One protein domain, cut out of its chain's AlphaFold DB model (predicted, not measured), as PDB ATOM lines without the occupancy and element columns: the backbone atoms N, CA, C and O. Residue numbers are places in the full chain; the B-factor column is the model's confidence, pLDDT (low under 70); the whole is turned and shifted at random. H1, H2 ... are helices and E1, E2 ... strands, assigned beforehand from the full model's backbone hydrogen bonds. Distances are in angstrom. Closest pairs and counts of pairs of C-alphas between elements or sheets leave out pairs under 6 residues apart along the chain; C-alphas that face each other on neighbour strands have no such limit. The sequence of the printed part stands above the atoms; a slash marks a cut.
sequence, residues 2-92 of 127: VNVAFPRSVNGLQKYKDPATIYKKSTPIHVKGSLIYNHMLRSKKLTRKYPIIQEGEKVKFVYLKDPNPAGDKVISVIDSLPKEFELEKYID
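Overview. This is residues 2 to 92 of the 127 residues of an uncharacterized protein of Marine Group I thaumarchaeote (UniProt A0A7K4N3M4). With little regular structure, a small sheet of three strands and the long helix H2, packed mostly on E3, make the core, with long loops around it. The printed part has 91 residues, 33 of them in two named helices and three named strands, mixed in class, in the order E1, H1, H2, E2, E3. The antiparallel sheet runs E1, E2, E3. The whole is compact, radius of gyration of the C-alphas 11.9 A, spanning 31 by 26 by 25 A.

Arrangement. Inner strand E2, residues 58 to 63, is antiparallel to E1, residues 6 to 9; N 8 and O 59, 2.9 A apart, are within hydrogen-bond range. E2 and E3, residues 74 to 77, form a hairpin, with N 60 and O 77 at 2.8 A. H2, residues 29 to 43, is on the sheet, only just at its level with a height of 3.9 A; the closest C-alphas of H2 and E3, Gly 33 and Ile 75, are 4.0 A apart. H2, with residues 31 to 35 alone, touches H1, residues 13 to 16; their closest C-alphas, Val 31 and Leu 13, are 6.2 A apart. Every O i to N i+4 pair in H2 is within range; H1 is too short for one.

Along the chain. H2 measures 21.0 A and E2 17.0 A. C-alpha 6 begins E1 at (228.804, 262.774, 365.720); C-alpha 77 ends E3 at (224.584, 253.393, 365.398).

Size, cuts and confidence. The printed part has no cut. Links H1 to H2 and H2 to E2 are long. Residue 2 is under 70 in pLDDT.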
ATOM      1  N   VAL A   2     226.377 258.882 357.442       67.19
ATOM      2  CA  VAL A   2     227.689 258.538 358.050       67.19
ATOM      3  C   VAL A   2     228.690 259.704 358.107       67.19
ATOM      4  O   VAL A   2     229.450 259.790 359.067       67.19
ATOM      5  N   ASN A   3     228.647 260.615 357.131       77.00
ATOM      6  CA  ASN A   3     229.559 261.763 357.041       77.00
ATOM      7  C   ASN A   3     229.153 262.961 357.918       77.00
ATOM      8  O   ASN A   3     229.939 263.883 358.073       77.00
ATOM      9  N   VAL A   4     227.935 262.963 358.472       80.62
ATOM     10  CA  VAL A   4     227.365 264.093 359.240       80.62
ATOM     11  C   VAL A   4     227.000 263.706 360.678       80.62
ATOM     12  O   VAL A   4     226.309 264.435 361.386       80.62
ATOM     13  N   ALA A   5     227.395 262.505 361.099       86.81
ATOM     14  CA  ALA A   5     227.077 261.969 362.411       86.81
ATOM     15  C   ALA A   5     228.205 262.245 363.408       86.81
ATOM     16  O   ALA A   5     229.385 262.206 363.059       86.81
ATOM     17  N   PHE A   6     227.843 262.466 364.668       90.31
ATOM     18  CA  PHE A   6     228.804 262.774 365.720       90.31
ATOM     19  C   PHE A   6     229.423 261.493 366.290       90.31
ATOM     20  O   PHE A   6     228.683 260.663 366.832       90.31
ATOM     21  N   PRO A   7     230.754 261.319 366.230       93.31
ATOM     22  CA  PRO A   7     231.414 260.171 366.837       93.31
ATOM     23  C   PRO A   7     231.496 260.341 368.362       93.31
ATOM     24  O   PRO A   7     231.925 261.384 368.858       93.31
ATOM     25  N   ARG A   8     231.109 259.312 369.122       94.50
ATOM     26  CA  ARG A   8     231.264 259.253 370.586       94.50
ATOM     27  C   ARG A   8     231.549 257.829 371.046       94.50
ATOM     28  O   ARG A   8     231.080 256.874 370.440       94.50
ATOM     29  N   SER A   9     232.271 257.693 372.152       95.19
ATOM     30  CA  SER A   9     232.336 256.427 372.889       95.19
ATOM     31  C   SER A   9     231.150 256.335 373.841       95.19
ATOM     32  O   SER A   9     230.827 257.318 374.512       95.19
ATOM     33  N   VAL A  10     230.506 255.176 373.907       95.25
ATOM     34  CA  VAL A  10     229.358 254.948 374.788       95.25
ATOM     35  C   VAL A  10     229.836 254.334 376.093       95.25
ATOM     36  O   VAL A  10     230.445 253.270 376.084       95.25
ATOM     37  N   ASN A  11     229.531 255.008 377.202       95.06
ATOM     38  CA  ASN A  11     229.781 254.519 378.553       95.06
ATOM     39  C   ASN A  11     228.534 254.717 379.436       95.06
ATOM     40  O   ASN A  11     227.894 255.770 379.400       95.06
ATOM     41  N   GLY A  12     228.216 253.736 380.279       93.94
ATOM     42  CA  GLY A  12     227.104 253.760 381.225       93.94
ATOM     43  C   GLY A  12     225.780 253.209 380.688       93.94
ATOM     44  O   GLY A  12     224.740 253.531 381.265       93.94
ATOM     45  N   LEU A  13     225.769 252.378 379.639       95.12
ATOM     46  CA  LEU A  13     224.534 251.765 379.125       95.12
ATOM     47  C   LEU A  13     223.747 251.058 380.228       95.12
ATOM     48  O   LEU A  13     222.550 251.292 380.362       95.12
ATOM     49  N   GLN A  14     224.406 250.246 381.058       94.25
ATOM     50  CA  GLN A  14     223.719 249.526 382.140       94.25
ATOM     51  C   GLN A  14     223.198 250.465 383.229       94.25
ATOM     52  O   GLN A  14     222.111 250.260 383.765       94.25
ATOM     53  N   LYS A  15     223.946 251.533 383.530       96.06
ATOM     54  CA  LYS A  15     223.554 252.537 384.527       96.06
ATOM     55  C   LYS A  15     222.271 253.257 384.117       96.06
ATOM     56  O   LYS A  15     221.403 253.482 384.962       96.06
ATOM     57  N   TYR A  16     222.179 253.633 382.843       96.69
ATOM     58  CA  TYR A  16     221.101 254.462 382.312       96.69
ATOM     59  C   TYR A  16     219.943 253.672 381.703       96.69
ATOM     60  O   TYR A  16     218.889 254.258 381.478       96.69
ATOM     61  N   LYS A  17     220.098 252.368 381.465       95.75
ATOM     62  CA  LYS A  17     219.018 251.499 380.997       95.75
ATOM     63  C   LYS A  17     217.873 251.454 382.008       95.75
ATOM     64  O   LYS A  17     218.102 251.306 383.210       95.75
ATOM     65  N   ASP A  18     216.650 251.523 381.494       95.56
ATOM     66  CA  ASP A  18     215.424 251.345 382.266       95.56
ATOM     67  C   ASP A  18     214.500 250.328 381.568       95.56
ATOM     68  O   ASP A  18     214.251 250.466 380.369       95.56
ATOM     69  N   PRO A  19     214.011 249.278 382.252       91.56
ATOM     70  CA  PRO A  19     213.124 248.293 381.632       91.56
ATOM     71  C   PRO A  19     211.748 248.838 381.231       91.56
ATOM     72  O   PRO A  19     211.165 248.317 380.283       91.56
ATOM     73  N   ALA A  20     211.226 249.846 381.937       93.06
ATOM     74  CA  ALA A  20     209.895 250.399 381.700       93.06
ATOM     75  C   ALA A  20     209.922 251.523 380.656       93.06
ATOM     76  O   ALA A  20     209.047 251.583 379.797       93.06
ATOM     77  N   THR A  21     210.939 252.389 380.697       93.31
ATOM     78  CA  THR A  21     211.034 253.584 379.837       93.31
ATOM     79  C   THR A  21     212.183 253.542 378.829       93.31
ATOM     80  O   THR A  21     212.487 254.563 378.220       93.31
ATOM     81  N   ILE A  22     212.842 252.391 378.642       95.88
ATOM     82  CA  ILE A  22     214.062 252.176 377.826       95.88
ATOM     83  C   ILE A  22     215.320 252.791 378.463       95.88
ATOM     84  O   ILE A  22     216.372 252.143 378.531       95.88
ATOM     85  N   TYR A  23     215.227 254.024 378.954       96.69
ATOM     86  CA  TYR A  23     216.322 254.761 379.575       96.69
ATOM     87  C   TYR A  23     215.829 255.667 380.720       96.69
ATOM     88  O   TYR A  23     214.658 256.043 380.780       96.69
ATOM     89  N   LYS A  24     216.735 256.057 381.622       96.56
ATOM     90  CA  LYS A  24     216.459 256.920 382.785       96.56
ATOM     91  C   LYS A  24     216.503 258.412 382.437       96.56
ATOM     92  O   LYS A  24     217.182 258.832 381.496       96.56
ATOM     93  N   LYS A  25     215.851 259.260 383.240       94.12
ATOM     94  CA  LYS A  25     215.980 260.726 383.115       94.12
ATOM     95  C   LYS A  25     217.458 261.148 383.189       94.12
ATOM     96  O   LYS A  25     218.248 260.533 383.899       94.12
ATOM     97  N   SER A  26     217.817 262.193 382.443       93.56
ATOM     98  CA  SER A  26     219.188 262.731 382.368       93.56
ATOM     99  C   SER A  26     220.226 261.774 381.762       93.56
ATOM    100  O   SER A  26     221.423 261.919 382.004       93.56
ATOM    101  N   THR A  27     219.789 260.807 380.947       96.31
ATOM    102  CA  THR A  27     220.698 259.959 380.162       96.31
ATOM    103  C   THR A  27     221.419 260.793 379.092       96.31
ATOM    104  O   THR A  27     220.748 261.514 378.347       96.31
ATOM    105  N   PRO A  28     222.759 260.692 378.960       96.31
ATOM    106  CA  PRO A  28     223.505 261.377 377.906       96.31
ATOM    107  C   PRO A  28     222.971 261.044 376.510       96.31
ATOM    108  O   PRO A  28     222.622 259.900 376.233       96.31
ATOM    109  N   ILE A  29     222.959 262.027 375.606       95.62
ATOM    110  CA  ILE A  29     222.273 261.932 374.304       95.62
ATOM    111  C   ILE A  29     222.672 260.705 373.462       95.62
ATOM    112  O   ILE A  29     221.810 260.008 372.937       95.62
ATOM    113  N   HIS A  30     223.966 260.389 373.387       95.12
ATOM    114  CA  HIS A  30     224.479 259.238 372.636       95.12
ATOM    115  C   HIS A  30     224.161 257.908 373.338       95.12
ATOM    116  O   HIS A  30     223.762 256.953 372.687       95.12
ATOM    117  N   VAL A  31     224.238 257.850 374.675       97.25
ATOM    118  CA  VAL A  31     223.830 256.662 375.451       97.25
ATOM    119  C   VAL A  31     222.337 256.392 375.261       97.25
ATOM    120  O   VAL A  31     221.926 255.251 375.055       97.25
ATOM    121  N   LYS A  32     221.521 257.452 375.270       97.06
ATOM    122  CA  LYS A  32     220.084 257.383 375.008       97.06
ATOM    123  C   LYS A  32     219.813 256.814 373.610       97.06
ATOM    124  O   LYS A  32     219.085 255.832 373.489       97.06
ATOM    125  N   GLY A  33     220.443 257.380 372.577       96.81
ATOM    126  CA  GLY A  33     220.316 256.898 371.200       96.81
ATOM    127  C   GLY A  33     220.744 255.435 371.038       96.81
ATOM    128  O   GLY A  33     220.099 254.690 370.301       96.81
ATOM    129  N   SER A  34     221.769 254.989 371.767       97.62
ATOM    130  CA  SER A  34     222.204 253.587 371.776       97.62
ATOM    131  C   SER A  34     221.196 252.647 372.443       97.62
ATOM    132  O   SER A  34     220.963 251.542 371.951       97.62
ATOM    133  N   LEU A  35     220.564 253.069 373.545       97.62
ATOM    134  CA  LEU A  35     219.519 252.283 374.210       97.62
ATOM    135  C   LEU A  35     218.275 252.140 373.323       97.62
ATOM    136  O   LEU A  35     217.736 251.036 373.215       97.62
ATOM    137  N   ILE A  36     217.873 253.215 372.638       97.00
ATOM    138  CA  ILE A  36     216.768 253.203 371.669       97.00
ATOM    139  C   ILE A  36     217.084 252.258 370.507       97.00
ATOM    140  O   ILE A  36     216.276 251.385 370.194       97.00
ATOM    141  N   TYR A  37     218.280 252.358 369.919       97.00
ATOM    142  CA  TYR A  37     218.733 251.457 368.857       97.00
ATOM    143  C   TYR A  37     218.639 249.983 369.274       97.00
ATOM    144  O   TYR A  37     218.030 249.161 368.584       97.00
ATOM    145  N   ASN A  38     219.172 249.660 370.454       96.56
ATOM    146  CA  ASN A  38     219.140 248.309 371.001       96.56
ATOM    147  C   ASN A  38     217.712 247.817 371.272       96.56
ATOM    148  O   ASN A  38     217.421 246.636 371.063       96.56
ATOM    149  N   HIS A  39     216.827 248.698 371.740       96.62
ATOM    150  CA  HIS A  39     215.415 248.384 371.930       96.62
ATOM    151  C   HIS A  39     214.735 248.088 370.586       96.62
ATOM    152  O   HIS A  39     214.153 247.018 370.424       96.62
ATOM    153  N   MET A  40     214.892 248.964 369.588       96.06
ATOM    154  CA  MET A  40     214.316 248.785 368.251       96.06
ATOM    155  C   MET A  40     214.807 247.507 367.561       96.06
ATOM    156  O   MET A  40     214.002 246.794 366.961       96.06
ATOM    157  N   LEU A  41     216.097 247.168 367.682       96.12
ATOM    158  CA  LEU A  41     216.634 245.914 367.142       96.12
ATOM    159  C   LEU A  41     215.936 244.690 367.736       96.12
ATOM    160  O   LEU A  41     215.625 243.747 367.008       96.12
ATOM    161  N   ARG A  42     215.687 244.693 369.050       95.31
ATOM    162  CA  ARG A  42     215.004 243.586 369.735       95.31
ATOM    163  C   ARG A  42     213.534 243.524 369.343       95.31
ATOM    164  O   ARG A  42     213.068 242.452 368.963       95.31
ATOM    165  N   SER A  43     212.839 244.660 369.346       94.44
ATOM    166  CA  SER A  43     211.418 244.752 368.992       94.44
ATOM    167  C   SER A  43     211.149 244.314 367.548       94.44
ATOM    168  O   SER A  43     210.167 243.624 367.289       94.44
ATOM    169  N   LYS A  44     212.059 244.619 366.612       95.00
ATOM    170  CA  LYS A  44     211.967 244.191 365.203       95.00
ATOM    171  C   LYS A  44     212.653 242.846 364.902       95.00
ATOM    172  O   LYS A  44     212.689 242.435 363.748       95.00
ATOM    173  N   LYS A  45     213.192 242.147 365.913       95.31
ATOM    174  CA  LYS A  45     213.918 240.860 365.781       95.31
ATOM    175  C   LYS A  45     215.115 240.906 364.811       95.31
ATOM    176  O   LYS A  45     215.433 239.922 364.146       95.31
ATOM    177  N   LEU A  46     215.818 242.037 364.763       94.06
ATOM    178  CA  LEU A  46     216.931 242.305 363.844       94.06
ATOM    179  C   LEU A  46     218.322 242.038 364.442       94.06
ATOM    180  O   LEU A  46     219.331 242.236 363.768       94.06
ATOM    181  N   THR A  47     218.397 241.532 365.674       92.19
ATOM    182  CA  THR A  47     219.660 241.264 366.391       92.19
ATOM    183  C   THR A  47     220.551 240.207 365.732       92.19
ATOM    184  O   THR A  47     221.708 240.073 366.106       92.19
ATOM    185  N   ARG A  48     220.024 239.422 364.781       91.94
ATOM    186  CA  ARG A  48     220.816 238.474 363.974       91.94
ATOM    187  C   ARG A  48     221.515 239.137 362.787       91.94
ATOM    188  O   ARG A  48     222.477 238.582 362.275       91.94
ATOM    189  N   LYS A  49     220.999 240.280 362.326       93.00
ATOM    190  CA  LYS A  49     221.485 240.993 361.137       93.00
ATOM    191  C   LYS A  49     222.367 242.181 361.504       93.00
ATOM    192  O   LYS A  49     223.321 242.467 360.790       93.00
ATOM    193  N   TYR A  50     222.042 242.854 362.602       94.25
ATOM    194  CA  TYR A  50     222.765 244.027 363.070       94.25
ATOM    195  C   TYR A  50     223.309 243.802 364.485       94.25
ATOM    196  O   TYR A  50     222.593 243.238 365.323       94.25
ATOM    197  N   PRO A  51     224.549 244.240 364.761       94.19
ATOM    198  CA  PRO A  51     225.147 244.130 366.084       94.19
ATOM    199  C   PRO A  51     224.406 245.008 367.094       94.19
ATOM    200  O   PRO A  51     223.935 246.097 366.775       94.19
ATOM    201  N   ILE A  52     224.308 244.530 368.330       95.38
ATOM    202  CA  ILE A  52     223.779 245.300 369.462       95.38
ATOM    203  C   ILE A  52     224.908 246.181 369.990       95.38
ATOM    204  O   ILE A  52     226.011 245.679 370.166       95.38
ATOM    205  N   ILE A  53     224.614 247.442 370.311       96.62
ATOM    206  CA  ILE A  53     225.593 248.359 370.901       96.62
ATOM    207  C   ILE A  53     225.923 247.923 372.330       96.62
ATOM    208  O   ILE A  53     225.015 247.755 373.158       96.62
ATOM    209  N   GLN A  54     227.211 247.783 372.621       95.81
ATOM    210  CA  GLN A  54     227.755 247.376 373.913       95.81
ATOM    211  C   GLN A  54     228.515 248.509 374.612       95.81
ATOM    212  O   GLN A  54     228.772 249.577 374.056       95.81
ATOM    213  N   GLU A  55     228.829 248.279 375.884       95.56
ATOM    214  CA  GLU A  55     229.586 249.223 376.703       95.56
ATOM    215  C   GLU A  55     231.011 249.376 376.157       95.56
ATOM    216  O   GLU A  55     231.662 248.384 375.837       95.56
ATOM    217  N   GLY A  56     231.502 250.612 376.061       93.31
ATOM    218  CA  GLY A  56     232.838 250.918 375.545       93.31
ATOM    219  C   GLY A  56     232.940 250.986 374.019       93.31
ATOM    220  O   GLY A  56     233.995 251.357 373.501       93.31
ATOM    221  N   GLU A  57     231.867 250.691 373.278       95.81
ATOM    222  CA  GLU A  57     231.879 250.800 371.820       95.81
ATOM    223  C   GLU A  57     231.858 252.255 371.340       95.81
ATOM    224  O   GLU A  57     231.306 253.166 371.970       95.81
ATOM    225  N   LYS A  58     232.457 252.467 370.167       94.88
ATOM    226  CA  LYS A  58     232.366 253.733 369.443       94.88
ATOM    227  C   LYS A  58     231.105 253.724 368.595       94.88
ATOM    228  O   LYS A  58     230.900 252.823 367.788       94.88
ATOM    229  N   VAL A  59     230.294 254.760 368.750       95.56
ATOM    230  CA  VAL A  59     229.063 254.960 367.991       95.56
ATOM    231  C   VAL A  59     229.084 256.300 367.284       95.56
ATOM    232  O   VAL A  59     229.821 257.226 367.636       95.56
ATOM    233  N   LYS A  60     228.207 256.414 366.299       94.50
ATOM    234  CA  LYS A  60     227.849 257.657 365.638       94.50
ATOM    235  C   LYS A  60     226.401 257.964 365.970       94.50
ATOM    236  O   LYS A  60     225.532 257.120 365.750       94.50
ATOM    237  N   PHE A  61     226.137 259.151 366.501       95.19
ATOM    238  CA  PHE A  61     224.772 259.582 366.791       95.19
ATOM    239  C   PHE A  61     224.329 260.715 365.868       95.19
ATOM    240  O   PHE A  61     225.143 261.529 365.418       95.19
ATOM    241  N   VAL A  62     223.029 260.742 365.588       95.31
ATOM    242  CA  VAL A  62     222.367 261.775 364.787       95.31
ATOM    243  C   VAL A  62     221.084 262.226 365.463       95.31
ATOM    244  O   VAL A  62     220.470 261.464 366.216       95.31
ATOM    245  N   TYR A  63     220.692 263.462 365.178       96.06
ATOM    246  CA  TYR A  63     219.421 264.019 365.613       96.06
ATOM    247  C   TYR A  63     218.320 263.642 364.617       96.06
ATOM    248  O   TYR A  63     218.574 263.453 363.423       96.06
ATOM    249  N   LEU A  64     217.104 263.500 365.131       96.19
ATOM    250  CA  LEU A  64     215.911 263.124 364.386       96.19
ATOM    251  C   LEU A  64     214.827 264.196 364.541       96.19
ATOM    252  O   LEU A  64     214.656 264.757 365.624       96.19
ATOM    253  N   LYS A  65     214.072 264.432 363.467       96.44
ATOM    254  CA  LYS A  65     212.869 265.267 363.444       96.44
ATOM    255  C   LYS A  65     211.697 264.506 364.071       96.44
ATOM    256  O   LYS A  65     211.593 263.288 363.925       96.44
ATOM    257  N   ASP A  66     210.805 265.224 364.742       92.62
ATOM    258  CA  ASP A  66     209.561 264.665 365.279       92.62
ATOM    259  C   ASP A  66     208.387 264.895 364.313       92.62
ATOM    260  O   ASP A  66     208.353 265.926 363.637       92.62
ATOM    261  N   PRO A  67     207.387 263.993 364.276       93.69
ATOM    262  CA  PRO A  67     207.358 262.673 364.914       93.69
ATOM    263  C   PRO A  67     208.151 261.626 364.109       93.69
ATOM    264  O   PRO A  67     208.148 261.659 362.880       93.69
ATOM    265  N   ASN A  68     208.782 260.655 364.783       95.25
ATOM    266  CA  ASN A  68     209.522 259.567 364.127       95.25
ATOM    267  C   ASN A  68     209.342 258.191 364.819       95.25
ATOM    268  O   ASN A  68     208.995 258.131 366.000       95.25
ATOM    269  N   PRO A  69     209.623 257.074 364.112       92.75
ATOM    270  CA  PRO A  69     209.518 255.710 364.651       92.75
ATOM    271  C   PRO A  69     210.382 255.364 365.874       92.75
ATOM    272  O   PRO A  69     210.103 254.358 366.524       92.75
ATOM    273  N   ALA A  70     211.444 256.121 366.171       93.25
ATOM    274  CA  ALA A  70     212.294 255.879 367.339       93.25
ATOM    275  C   ALA A  70     211.683 256.436 368.636       93.25
ATOM    276  O   ALA A  70     212.111 256.038 369.719       93.25
ATOM    277  N   GLY A  71     210.681 257.318 368.536       92.00
ATOM    278  CA  GLY A  71     209.993 257.904 369.690       92.00
ATOM    279  C   GLY A  71     210.832 258.918 370.474       92.00
ATOM    280  O   GLY A  71     210.475 259.262 371.598       92.00
ATOM    281  N   ASP A  72     211.949 259.384 369.910       93.38
ATOM    282  CA  ASP A  72     212.814 260.410 370.494       93.38
ATOM    283  C   ASP A  72     213.559 261.167 369.382       93.38
ATOM    284  O   ASP A  72     213.556 260.771 368.215       93.38
ATOM    285  N   LYS A  73     214.265 262.233 369.752       94.50
ATOM    286  CA  LYS A  73     214.987 263.128 368.838       94.50
ATOM    287  C   LYS A  73     216.395 262.649 368.490       94.50
ATOM    288  O   LYS A  73     217.178 263.415 367.935       94.50
ATOM    289  N   VAL A  74     216.777 261.428 368.864       95.88
ATOM    290  CA  VAL A  74     218.148 260.930 368.683       95.88
ATOM    291  C   VAL A  74     218.179 259.427 368.436       95.88
ATOM    292  O   VAL A  74     217.450 258.658 369.061       95.88
ATOM    293  N   ILE A  75     219.093 258.996 367.569       96.38
ATOM    294  CA  ILE A  75     219.467 257.592 367.388       96.38
ATOM    295  C   ILE A  75     220.990 257.467 367.305       96.38
ATOM    296  O   ILE A  75     221.683 258.381 366.852       96.38
ATOM    297  N   SER A  76     221.536 256.346 367.776       96.25
ATOM    298  CA  SER A  76     222.965 256.026 367.655       96.25
ATOM    299  C   SER A  76     223.162 254.695 366.953       96.25
ATOM    300  O   SER A  76     222.356 253.785 367.112       96.25
ATOM    301  N   VAL A  77     224.232 254.588 366.173       94.38
ATOM    302  CA  VAL A  77     224.584 253.393 365.398       94.38
ATOM    303  C   VAL A  77     226.081 253.118 365.500       94.38
ATOM    304  O   VAL A  77     226.852 254.037 365.764       94.38
ATOM    305  N   ILE A  78     226.502 251.880 365.245       91.75
ATOM    306  CA  ILE A  78     227.930 251.533 365.143       91.75
ATOM    307  C   ILE A  78     228.448 251.954 363.762       91.75
ATOM    308  O   ILE A  78     229.210 252.911 363.643       91.75
ATOM    309  N   ASP A  79     227.924 251.317 362.710       86.00
ATOM    310  CA  ASP A  79     228.366 251.558 361.333       86.00
ATOM    311  C   ASP A  79     227.316 252.299 360.504       86.00
ATOM    312  O   ASP A  79     227.554 253.394 359.986       86.00
ATOM    313  N   SER A  80     226.131 251.700 360.377       89.06
ATOM    314  CA  SER A  80     225.060 252.187 359.511       89.06
ATOM    315  C   SER A  80     223.693 252.056 360.171       89.06
ATOM    316  O   SER A  80     223.478 251.227 361.058       89.06
ATOM    317  N   LEU A  81     222.769 252.911 359.739       91.06
ATOM    318  CA  LEU A  81     221.380 252.884 360.174       91.06
ATOM    319  C   LEU A  81     220.648 251.733 359.466       91.06
ATOM    320  O   LEU A  81     220.629 251.712 358.233       91.06
ATOM    321  N   PRO A  82     220.039 250.789 360.206       92.69
ATOM    322  CA  PRO A  82     219.216 249.742 359.616       92.69
ATOM    323  C   PRO A  82     218.092 250.346 358.774       92.69
ATOM    324  O   PRO A  82     217.336 251.193 359.256       92.69
ATOM    325  N   LYS A  83     217.952 249.899 357.522       92.19
ATOM    326  CA  LYS A  83     216.911 250.406 356.608       92.19
ATOM    327  C   LYS A  83     215.512 250.100 357.138       92.19
ATOM    328  O   LYS A  83     214.595 250.900 356.992       92.19
ATOM    329  N   GLU A  84     215.381 248.981 357.839       93.31
ATOM    330  CA  GLU A  84     214.171 248.502 358.499       93.31
ATOM    331  C   GLU A  84     213.706 249.414 359.640       93.31
ATOM    332  O   GLU A  84     212.595 249.251 360.144       93.31
ATOM    333  N   PHE A  85     214.535 250.354 360.101       94.06
ATOM    334  CA  PHE A  85     214.098 251.362 361.064       94.06
ATOM    335  C   PHE A  85     213.302 252.485 360.397       94.06
ATOM    336  O   PHE A  85     212.549 253.157 361.093       94.06
ATOM    337  N   GLU A  86     213.437 252.667 359.078       93.56
ATOM    338  CA  GLU A  86     212.775 253.724 358.297       93.56
ATOM    339  C   GLU A  86     213.057 255.143 358.829       93.56
ATOM    340  O   GLU A  86     212.272 256.072 358.638       93.56
ATOM    341  N   LEU A  87     214.203 255.313 359.499       93.88
ATOM    342  CA  LEU A  87     214.598 256.555 360.165       93.88
ATOM    343  C   LEU A  87     215.351 257.537 359.256       93.88
ATOM    344  O   LEU A  87     215.515 258.697 359.617       93.88
ATOM    345  N   GLU A  88     215.789 257.106 358.072       91.69
ATOM    346  CA  GLU A  88     216.648 257.906 357.188       91.69
ATOM    347  C   GLU A  88     215.999 259.230 356.752       91.69
ATOM    348  O   GLU A  88     216.660 260.266 356.730       91.69
ATOM    349  N   LYS A  89     214.682 259.221 356.507       93.19
ATOM    350  CA  LYS A  89     213.897 260.417 356.154       93.19
ATOM    351  C   LYS A  89     213.662 261.385 357.318       93.19
ATOM    352  O   LYS A  89     213.230 262.507 357.092       93.19
ATOM    353  N   TYR A  90     213.927 260.949 358.548       95.31
ATOM    354  CA  TYR A  90     213.735 261.753 359.754       95.31
ATOM    355  C   TYR A  90     215.040 262.353 360.270       95.31
ATOM    356  O   TYR A  90     215.018 262.999 361.306       95.31
ATOM    357  N   ILE A  91     216.176 262.158 359.594       93.81
ATOM    358  CA  ILE A  91     217.444 262.755 360.027       93.81
ATOM    359  C   ILE A  91     217.338 264.283 359.967       93.81
ATOM    360  O   ILE A  91     217.011 264.860 358.928       93.81
ATOM    361  N   ASP A  92     217.640 264.939 361.086       94.88
ATOM    362  CA  ASP A  92     217.592 266.392 361.204       94.88
ATOM    363  C   ASP A  92     218.916 267.036 360.775       94.88
ATOM    364  O   ASP A  92     219.768 267.364 361.599       94.88
TER     365      ASP A  92